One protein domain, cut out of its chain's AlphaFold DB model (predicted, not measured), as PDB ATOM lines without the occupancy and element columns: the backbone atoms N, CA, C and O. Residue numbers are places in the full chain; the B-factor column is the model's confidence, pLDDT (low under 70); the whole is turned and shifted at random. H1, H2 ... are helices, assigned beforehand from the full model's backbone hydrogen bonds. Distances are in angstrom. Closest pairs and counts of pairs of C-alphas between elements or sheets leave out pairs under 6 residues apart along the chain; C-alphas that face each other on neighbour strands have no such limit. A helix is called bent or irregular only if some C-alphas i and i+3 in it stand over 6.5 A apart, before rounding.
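AT A GLANCE: This is residues 374 to 439 of the 439 residues of an uncharacterized protein of Fomitopsis pinicola (strain FP-58527) (UniProt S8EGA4). This domain has little regular structure: two helices, H1 then H2, meet in a corner, with a looped stretch before H1 and a longer one that folds back from the far end of H2. The 66 printed residues include no named strand, and the named elements hold only 25 residues, all helix. The whole is compact and rounded, with a radius of gyration of the C-alphas of 10.8 A and spans of 28 by 25 by 21 A.

IN THESE COORDINATES: Residues 375 to 376 pair briefly with 385 to 386, antiparallel. H1, residues 389 to 398, begins at C-alpha 389 (3.801, -44.064, -3.318). H2, residues 400 to 414, is 20.2 A long and ends at C-alpha 414 (20.333, -47.165, 6.908). H2 is neither bent nor irregular, but only just: C-alphas 409 and 412 are 6.4 A apart.

HOW THE PARTS SIT: H1 and H2 touch only at the corner by their tight link, H2 with residues 402 to 403 alone; their closest C-alphas, of Leu 396 and Gly 403, are 4.4 A apart. They run opposite ways at a steep tilt of 65 degrees. Every O i to N i+4 pair is within hydrogen-bond range in H1, and 9 of 11 in H2.

THE WHOLE: The C-alphas farthest apart, of Asn 383 and Glu 417, are 28.8 A apart. The printed part has no cut. Residues 427 to 439 are under pLDDT 70.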
ATOM      1  N   ARG A 374       0.352 -52.657  -5.468       80.12
ATOM      2  CA  ARG A 374      -0.146 -52.046  -4.240       80.12
ATOM      3  C   ARG A 374       1.018 -51.938  -3.265       80.12
ATOM      4  O   ARG A 374       1.700 -52.911  -2.984       80.12
ATOM      5  N   TYR A 375       1.243 -50.742  -2.743       84.88
ATOM      6  CA  TYR A 375       2.136 -50.535  -1.614       84.88
ATOM      7  C   TYR A 375       1.382 -50.946  -0.351       84.88
ATOM      8  O   TYR A 375       0.346 -50.354  -0.032       84.88
ATOM      9  N   HIS A 376       1.884 -51.953   0.353       89.12
ATOM     10  CA  HIS A 376       1.320 -52.413   1.619       89.12
ATOM     11  C   HIS A 376       2.010 -51.712   2.785       89.12
ATOM     12  O   HIS A 376       3.225 -51.512   2.769       89.12
ATOM     13  N   CYS A 377       1.235 -51.285   3.782       94.25
ATOM     14  CA  CYS A 377       1.826 -50.720   4.986       94.25
ATOM     15  C   CYS A 377       2.575 -51.844   5.719       94.25
ATOM     16  O   CYS A 377       1.955 -52.860   6.027       94.25
ATOM     17  N   PRO A 378       3.877 -51.694   6.018       91.88
ATOM     18  CA  PRO A 378       4.664 -52.774   6.614       91.88
ATOM     19  C   PRO A 378       4.341 -52.999   8.095       91.88
ATOM     20  O   PRO A 378       4.799 -53.974   8.682       91.88
ATOM     21  N   ARG A 379       3.576 -52.099   8.726       95.25
ATOM     22  CA  ARG A 379       3.213 -52.223  10.135       95.25
ATOM     23  C   ARG A 379       2.254 -53.408  10.338       95.25
ATOM     24  O   ARG A 379       1.150 -53.381   9.784       95.25
ATOM     25  N   PRO A 380       2.581 -54.365  11.225       94.88
ATOM     26  CA  PRO A 380       1.669 -55.437  11.606       94.88
ATOM     27  C   PRO A 380       0.326 -54.892  12.109       94.88
ATOM     28  O   PRO A 380       0.273 -53.974  12.934       94.88
ATOM     29  N   GLY A 381      -0.770 -55.443  11.587       95.50
ATOM     30  CA  GLY A 381      -2.135 -55.012  11.906       95.50
ATOM     31  C   GLY A 381      -2.634 -53.797  11.112       95.50
ATOM     32  O   GLY A 381      -3.789 -53.401  11.273       95.50
ATOM     33  N   CYS A 382      -1.815 -53.202  10.236       96.19
ATOM     34  CA  CYS A 382      -2.281 -52.186   9.298       96.19
ATOM     35  C   CYS A 382      -2.564 -52.796   7.919       96.19
ATOM     36  O   CYS A 382      -1.659 -53.010   7.123       96.19
ATOM     37  N   ASN A 383      -3.842 -52.970   7.579       94.44
ATOM     38  CA  ASN A 383      -4.260 -53.486   6.265       94.44
ATOM     39  C   ASN A 383      -4.314 -52.392   5.176       94.44
ATOM     40  O   ASN A 383      -5.083 -52.483   4.220       94.44
ATOM     41  N   GLY A 384      -3.549 -51.307   5.344       93.19
ATOM     42  CA  GLY A 384      -3.518 -50.194   4.401       93.19
ATOM     43  C   GLY A 384      -2.820 -50.599   3.105       93.19
ATOM     44  O   GLY A 384      -1.629 -50.898   3.119       93.19
ATOM     45  N   THR A 385      -3.551 -50.574   1.989       88.75
ATOM     46  CA  THR A 385      -2.992 -50.798   0.649       88.75
ATOM     47  C   THR A 385      -3.143 -49.541  -0.187       88.75
ATOM     48  O   THR A 385      -4.241 -48.989  -0.275       88.75
ATOM     49  N   TYR A 386      -2.068 -49.108  -0.831       87.19
ATOM     50  CA  TYR A 386      -2.034 -47.849  -1.561       87.19
ATOM     51  C   TYR A 386      -1.648 -48.099  -2.998       87.19
ATOM     52  O   TYR A 386      -0.668 -48.775  -3.282       87.19
ATOM     53  N   GLY A 387      -2.396 -47.511  -3.924       80.94
ATOM     54  CA  GLY A 387      -2.025 -47.622  -5.323       80.94
ATOM     55  C   GLY A 387      -0.814 -46.759  -5.690       80.94
ATOM     56  O   GLY A 387      -0.201 -46.973  -6.722       80.94
ATOM     57  N   ARG A 388      -0.478 -45.720  -4.926       80.50
ATOM     58  CA  ARG A 388       0.610 -44.791  -5.270       80.50
ATOM     59  C   ARG A 388       1.530 -44.600  -4.075       80.50
ATOM     60  O   ARG A 388       1.047 -44.585  -2.940       80.50
ATOM     61  N   ALA A 389       2.815 -44.383  -4.345       82.00
ATOM     62  CA  ALA A 389       3.801 -44.064  -3.318       82.00
ATOM     63  C   ALA A 389       3.409 -42.797  -2.537       82.00
ATOM     64  O   ALA A 389       3.490 -42.789  -1.314       82.00
ATOM     65  N   ASP A 390       2.865 -41.774  -3.209       83.69
ATOM     66  CA  ASP A 390       2.406 -40.540  -2.550       83.69
ATOM     67  C   ASP A 390       1.264 -40.796  -1.562       83.69
ATOM     68  O   ASP A 390       1.212 -40.206  -0.485       83.69
ATOM     69  N   SER A 391       0.353 -41.710  -1.904       89.38
ATOM     70  CA  SER A 391      -0.749 -42.101  -1.023       89.38
ATOM     71  C   SER A 391      -0.248 -42.896   0.186       89.38
ATOM     72  O   SER A 391      -0.724 -42.661   1.293       89.38
ATOM     73  N   MET A 392       0.740 -43.778  -0.004       91.38
ATOM     74  CA  MET A 392       1.416 -44.475   1.098       91.38
ATOM     75  C   MET A 392       2.150 -43.490   2.011       91.38
ATOM     76  O   MET A 392       2.021 -43.532   3.230       91.38
ATOM     77  N   LYS A 393       2.890 -42.550   1.426       89.75
ATOM     78  CA  LYS A 393       3.598 -41.512   2.171       89.75
ATOM     79  C   LYS A 393       2.637 -40.655   2.990       89.75
ATOM     80  O   LYS A 393       2.900 -40.413   4.164       89.75
ATOM     81  N   ARG A 394       1.520 -40.228   2.393       93.12
ATOM     82  CA  ARG A 394       0.462 -39.502   3.109       93.12
ATOM     83  C   ARG A 394      -0.084 -40.335   4.264       93.12
ATOM     84  O   ARG A 394      -0.153 -39.839   5.375       93.12
ATOM     85  N   HIS A 395      -0.358 -41.619   4.041       94.94
ATOM     86  CA  HIS A 395      -0.782 -42.518   5.111       94.94
ATOM     87  C   HIS A 395       0.203 -42.582   6.280       94.94
ATOM     88  O   HIS A 395      -0.231 -42.571   7.428       94.94
ATOM     89  N   LEU A 396       1.502 -42.653   6.006       94.50
ATOM     90  CA  LEU A 396       2.517 -42.720   7.055       94.50
ATOM     91  C   LEU A 396       2.711 -41.385   7.782       94.50
ATOM     92  O   LEU A 396       3.093 -41.393   8.948       94.50
ATOM     93  N   LYS A 397       2.411 -40.257   7.124       94.00
ATOM     94  CA  LYS A 397       2.317 -38.941   7.775       94.00
ATOM     95  C   LYS A 397       1.078 -38.844   8.667       94.00
ATOM     96  O   LYS A 397       1.192 -38.433   9.814       94.00
ATOM     97  N   ASP A 398      -0.081 -39.251   8.153       95.56
ATOM     98  CA  ASP A 398      -1.368 -39.109   8.844       95.56
ATOM     99  C   ASP A 398      -1.513 -40.111  10.000       95.56
ATOM    100  O   ASP A 398      -2.090 -39.803  11.042       95.56
ATOM    101  N   LYS A 399      -0.993 -41.334   9.832       96.50
ATOM    102  CA  LYS A 399      -0.996 -42.379  10.861       96.50
ATOM    103  C   LYS A 399       0.391 -42.506  11.469       96.50
ATOM    104  O   LYS A 399       1.147 -43.408  11.106       96.50
ATOM    105  N   GLN A 400       0.668 -41.651  12.447       95.12
ATOM    106  CA  GLN A 400       1.961 -41.566  13.127       95.12
ATOM    107  C   GLN A 400       2.494 -42.934  13.582       95.12
ATOM    108  O   GLN A 400       3.619 -43.276  13.263       95.12
ATOM    109  N   VAL A 401       1.655 -43.798  14.165       96.56
ATOM    110  CA  VAL A 401       2.068 -45.151  14.593       96.56
ATOM    111  C   VAL A 401       2.589 -46.019  13.432       96.56
ATOM    112  O   VAL A 401       3.471 -46.853  13.618       96.56
ATOM    113  N   CYS A 402       2.043 -45.863  12.222       95.81
ATOM    114  CA  CYS A 402       2.567 -46.547  11.038       95.81
ATOM    115  C   CYS A 402       3.889 -45.923  10.576       95.81
ATOM    116  O   CYS A 402       4.804 -46.654  10.205       95.81
ATOM    117  N   GLY A 403       3.989 -44.593  10.611       94.50
ATOM    118  CA  GLY A 403       5.213 -43.875  10.274       94.50
ATOM    119  C   GLY A 403       6.373 -44.212  11.211       94.50
ATOM    120  O   GLY A 403       7.443 -44.598  10.745       94.50
ATOM    121  N   ASP A 404       6.141 -44.156  12.517       94.38
ATOM    122  CA  ASP A 404       7.135 -44.457  13.548       94.38
ATOM    123  C   ASP A 404       7.623 -45.903  13.451       94.38
ATOM    124  O   ASP A 404       8.813 -46.159  13.599       94.38
ATOM    125  N   PHE A 405       6.735 -46.852  13.124       95.06
ATOM    126  CA  PHE A 405       7.135 -48.237  12.864       95.06
ATOM    127  C   PHE A 405       8.103 -48.329  11.677       95.06
ATOM    128  O   PHE A 405       9.148 -48.969  11.774       95.06
ATOM    129  N   VAL A 406       7.782 -47.665  10.562       93.12
ATOM    130  CA  VAL A 406       8.646 -47.641   9.371       93.12
ATOM    131  C   VAL A 406      10.000 -47.010   9.687       93.12
ATOM    132  O   VAL A 406      11.029 -47.559   9.300       93.12
ATOM    133  N   LEU A 407      10.020 -45.892  10.416       91.56
ATOM    134  CA  LEU A 407      11.261 -45.247  10.853       91.56
ATOM    135  C   LEU A 407      12.061 -46.150  11.794       91.56
ATOM    136  O   LEU A 407      13.261 -46.310  11.593       91.56
ATOM    137  N   GLY A 408      11.402 -46.796  12.755       93.00
ATOM    138  CA  GLY A 408      12.030 -47.717  13.698       93.00
ATOM    139  C   GLY A 408      12.655 -48.941  13.030       93.00
ATOM    140  O   GLY A 408      13.652 -49.455  13.525       93.00
ATOM    141  N   VAL A 409      12.122 -49.383  11.886       91.69
ATOM    142  CA  VAL A 409      12.713 -50.467  11.086       91.69
ATOM    143  C   VAL A 409      13.836 -49.955  10.182       91.69
ATOM    144  O   VAL A 409      14.883 -50.592  10.083       91.69
ATOM    145  N   LEU A 410      13.647 -48.816   9.511       88.38
ATOM    146  CA  LEU A 410      14.581 -48.342   8.485       88.38
ATOM    147  C   LEU A 410      15.787 -47.577   9.056       88.38
ATOM    148  O   LEU A 410      16.891 -47.725   8.532       88.38
ATOM    149  N   GLN A 411      15.621 -46.779  10.115       89.94
ATOM    150  CA  GLN A 411      16.716 -45.986  10.695       89.94
ATOM    151  C   GLN A 411      17.875 -46.845  11.229       89.94
ATOM    152  O   GLN A 411      19.019 -46.472  10.978       89.94
ATOM    153  N   PRO A 412      17.659 -47.996  11.898       90.62
ATOM    154  CA  PRO A 412      18.766 -48.861  12.316       90.62
ATOM    155  C   PRO A 412      19.542 -49.481  11.148       90.62
ATOM    156  O   PRO A 412      20.735 -49.738  11.279       90.62
ATOM    157  N   ILE A 413      18.878 -49.725  10.012       87.75
ATOM    158  CA  ILE A 413      19.485 -50.375   8.841       87.75
ATOM    159  C   ILE A 413      20.301 -49.369   8.019       87.75
ATOM    160  O   ILE A 413      21.393 -49.687   7.556       87.75
ATOM    161  N   TYR A 414      19.773 -48.157   7.835       83.50
ATOM    162  CA  TYR A 414      20.333 -47.165   6.908       83.50
ATOM    163  C   TYR A 414      20.981 -45.958   7.595       83.50
ATOM    164  O   TYR A 414      21.676 -45.181   6.942       83.50
ATOM    165  N   GLY A 415      20.776 -45.797   8.900       87.62
ATOM    166  CA  GLY A 415      21.162 -44.611   9.654       87.62
ATOM    167  C   GLY A 415      20.104 -43.504   9.598       87.62
ATOM    168  O   GLY A 415      19.322 -43.387   8.651       87.62
ATOM    169  N   GLN A 416      20.100 -42.654  10.628       85.56
ATOM    170  CA  GLN A 416      19.171 -41.521  10.750       85.56
ATOM    171  C   GLN A 416      19.353 -40.474   9.642       85.56
ATOM    172  O   GLN A 416      18.392 -39.818   9.254       85.56
ATOM    173  N   GLU A 417      20.562 -40.335   9.094       82.88
ATOM    174  CA  GLU A 417      20.833 -39.382   8.010       82.88
ATOM    175  C   GLU A 417      20.216 -39.821   6.675       82.88
ATOM    176  O   GLU A 417      19.785 -38.987   5.881       82.88
ATOM    177  N   ALA A 418      20.140 -41.134   6.433       79.38
ATOM    178  CA  ALA A 418      19.578 -41.691   5.205       79.38
ATOM    179  C   ALA A 418      18.045 -41.798   5.248       79.38
ATOM    180  O   ALA A 418      17.392 -41.805   4.202       79.38
ATOM    181  N   VAL A 419      17.466 -41.889   6.448       85.44
ATOM    182  CA  VAL A 419      16.022 -42.038   6.668       85.44
ATOM    183  C   VAL A 419      15.537 -40.873   7.535       85.44
ATOM    184  O   VAL A 419      15.401 -41.021   8.754       85.44
ATOM    185  N   PRO A 420      15.289 -39.701   6.918       84.06
ATOM    186  CA  PRO A 420      14.812 -38.539   7.648       84.06
ATOM    187  C   PRO A 420      13.420 -38.803   8.224       84.06
ATOM    188  O   PRO A 420      12.631 -39.568   7.660       84.06
ATOM    189  N   ASP A 421      13.104 -38.118   9.322       86.00
ATOM    190  CA  ASP A 421      11.793 -38.213   9.956       86.00
ATOM    191  C   ASP A 421      10.674 -37.962   8.939       86.00
ATOM    192  O   ASP A 421      10.706 -37.008   8.156       86.00
ATOM    193  N   ILE A 422       9.640 -38.800   8.975       83.81
ATOM    194  CA  ILE A 422       8.519 -38.752   8.028       83.81
ATOM    195  C   ILE A 422       7.834 -37.376   7.963       83.81
ATOM    196  O   ILE A 422       7.530 -36.931   6.849       83.81
ATOM    197  N   PRO A 423       7.635 -36.644   9.078       82.25
ATOM    198  CA  PRO A 423       7.128 -35.273   9.036       82.25
ATOM    199  C   PRO A 423       8.026 -34.309   8.247       82.25
ATOM    200  O   PRO A 423       7.521 -33.375   7.626       82.25
ATOM    201  N   ARG A 424       9.344 -34.552   8.230       84.12
ATOM    202  CA  ARG A 424      10.351 -33.706   7.569       84.12
ATOM    203  C   ARG A 424      10.546 -34.042   6.090       84.12
ATOM    204  O   ARG A 424      11.167 -33.256   5.380       84.12
ATOM    205  N   LEU A 425       9.997 -35.159   5.602       79.44
ATOM    206  CA  LEU A 425      10.043 -35.510   4.180       79.44
ATOM    207  C   LEU A 425       9.306 -34.456   3.342       79.44
ATOM    208  O   LEU A 425       8.069 -34.364   3.389       79.44
ATOM    209  N   ALA A 426      10.055 -33.723   2.514       76.25
ATOM    210  CA  ALA A 426       9.496 -32.807   1.518       76.25
ATOM    211  C   ALA A 426       8.588 -33.572   0.548       76.25
ATOM    212  O   ALA A 426       8.818 -34.754   0.317       76.25
ATOM    213  N   GLU A 427       7.555 -32.949  -0.025       67.69
ATOM    214  CA  GLU A 427       6.523 -33.629  -0.834       67.69
ATOM    215  C   GLU A 427       7.096 -34.531  -1.943       67.69
ATOM    216  O   GLU A 427       6.677 -35.680  -2.062       67.69
ATOM    217  N   TRP A 428       8.148 -34.080  -2.625       63.28
ATOM    218  CA  TRP A 428       8.837 -34.794  -3.706       63.28
ATOM    219  C   TRP A 428       9.836 -35.872  -3.245       63.28
ATOM    220  O   TRP A 428      10.304 -36.664  -4.059       63.28
ATOM    221  N   GLN A 429      10.184 -35.936  -1.955       68.75
ATOM    222  CA  GLN A 429      11.094 -36.960  -1.434       68.75
ATOM    223  C   GLN A 429      10.347 -38.277  -1.236       68.75
ATOM    224  O   GLN A 429       9.570 -38.431  -0.290       68.75
ATOM    225  N   VAL A 430      10.566 -39.239  -2.121       60.34
ATOM    226  CA  VAL A 430      10.097 -40.616  -1.932       60.34
ATOM    227  C   VAL A 430      11.216 -41.377  -1.227       60.34
ATOM    228  O   VAL A 430      12.340 -41.383  -1.722       60.34
ATOM    229  N   LEU A 431      10.941 -41.998  -0.070       62.03
ATOM    230  CA  LEU A 431      11.933 -42.879   0.555       62.03
ATOM    231  C   LEU A 431      12.293 -43.975  -0.465       62.03
ATOM    232  O   LEU A 431      11.379 -44.654  -0.945       62.03
ATOM    233  N   PRO A 432      13.584 -44.181  -0.787       53.69
ATOM    234  CA  PRO A 432      14.027 -45.180  -1.763       53.69
ATOM    235  C   PRO A 432      13.467 -46.584  -1.495       53.69
ATOM    236  O   PRO A 432      13.253 -47.363  -2.418       53.69
ATOM    237  N   HIS A 433      13.165 -46.890  -0.231       50.62
ATOM    238  CA  HIS A 433      12.607 -48.167   0.205       50.62
ATOM    239  C   HIS A 433      11.085 -48.325   0.061       50.62
ATOM    240  O   HIS A 433      10.585 -49.439   0.184       50.62
ATOM    241  N   PHE A 434      10.321 -47.288  -0.311       52.22
ATOM    242  CA  PHE A 434       8.951 -47.545  -0.789       52.22
ATOM    243  C   PHE A 434       8.952 -48.408  -2.050       52.22
ATOM    244  O   PHE A 434       8.004 -49.153  -2.269       52.22
ATOM    245  N   ALA A 435      10.018 -48.349  -2.854       46.47
ATOM    246  CA  ALA A 435      10.160 -49.190  -4.035       46.47
ATOM    247  C   ALA A 435      10.464 -50.665  -3.700       46.47
ATOM    248  O   ALA A 435      10.134 -51.530  -4.508       46.47
ATOM    249  N   THR A 436      11.064 -50.953  -2.535       42.00
ATOM    250  CA  THR A 436      11.448 -52.310  -2.099       42.00
ATOM    251  C   THR A 436      10.435 -52.964  -1.158       42.00
ATOM    252  O   THR A 436      10.388 -54.186  -1.106       42.00
ATOM    253  N   MET A 437       9.553 -52.204  -0.491       43.06
ATOM    254  CA  MET A 437       8.378 -52.722   0.250       43.06
ATOM    255  C   MET A 437       7.237 -53.171  -0.689       43.06
ATOM    256  O   MET A 437       6.052 -52.926  -0.446       43.06
ATOM    257  N   ARG A 438       7.627 -53.775  -1.807       39.28
ATOM    258  CA  ARG A 438       6.798 -54.275  -2.897       39.28
ATOM    259  C   ARG A 438       6.692 -55.784  -2.670       39.28
ATOM    260  O   ARG A 438       7.682 -56.482  -2.856       39.28
ATOM    261  N   SER A 439       5.546 -56.236  -2.160       38.97
ATOM    262  CA  SER A 439       5.236 -57.659  -1.948       38.97
ATOM    263  C   SER A 439       4.805 -58.336  -3.233       38.97
ATOM    264  O   SER A 439       3.988 -57.695  -3.939       38.97
TER     265      SER A 439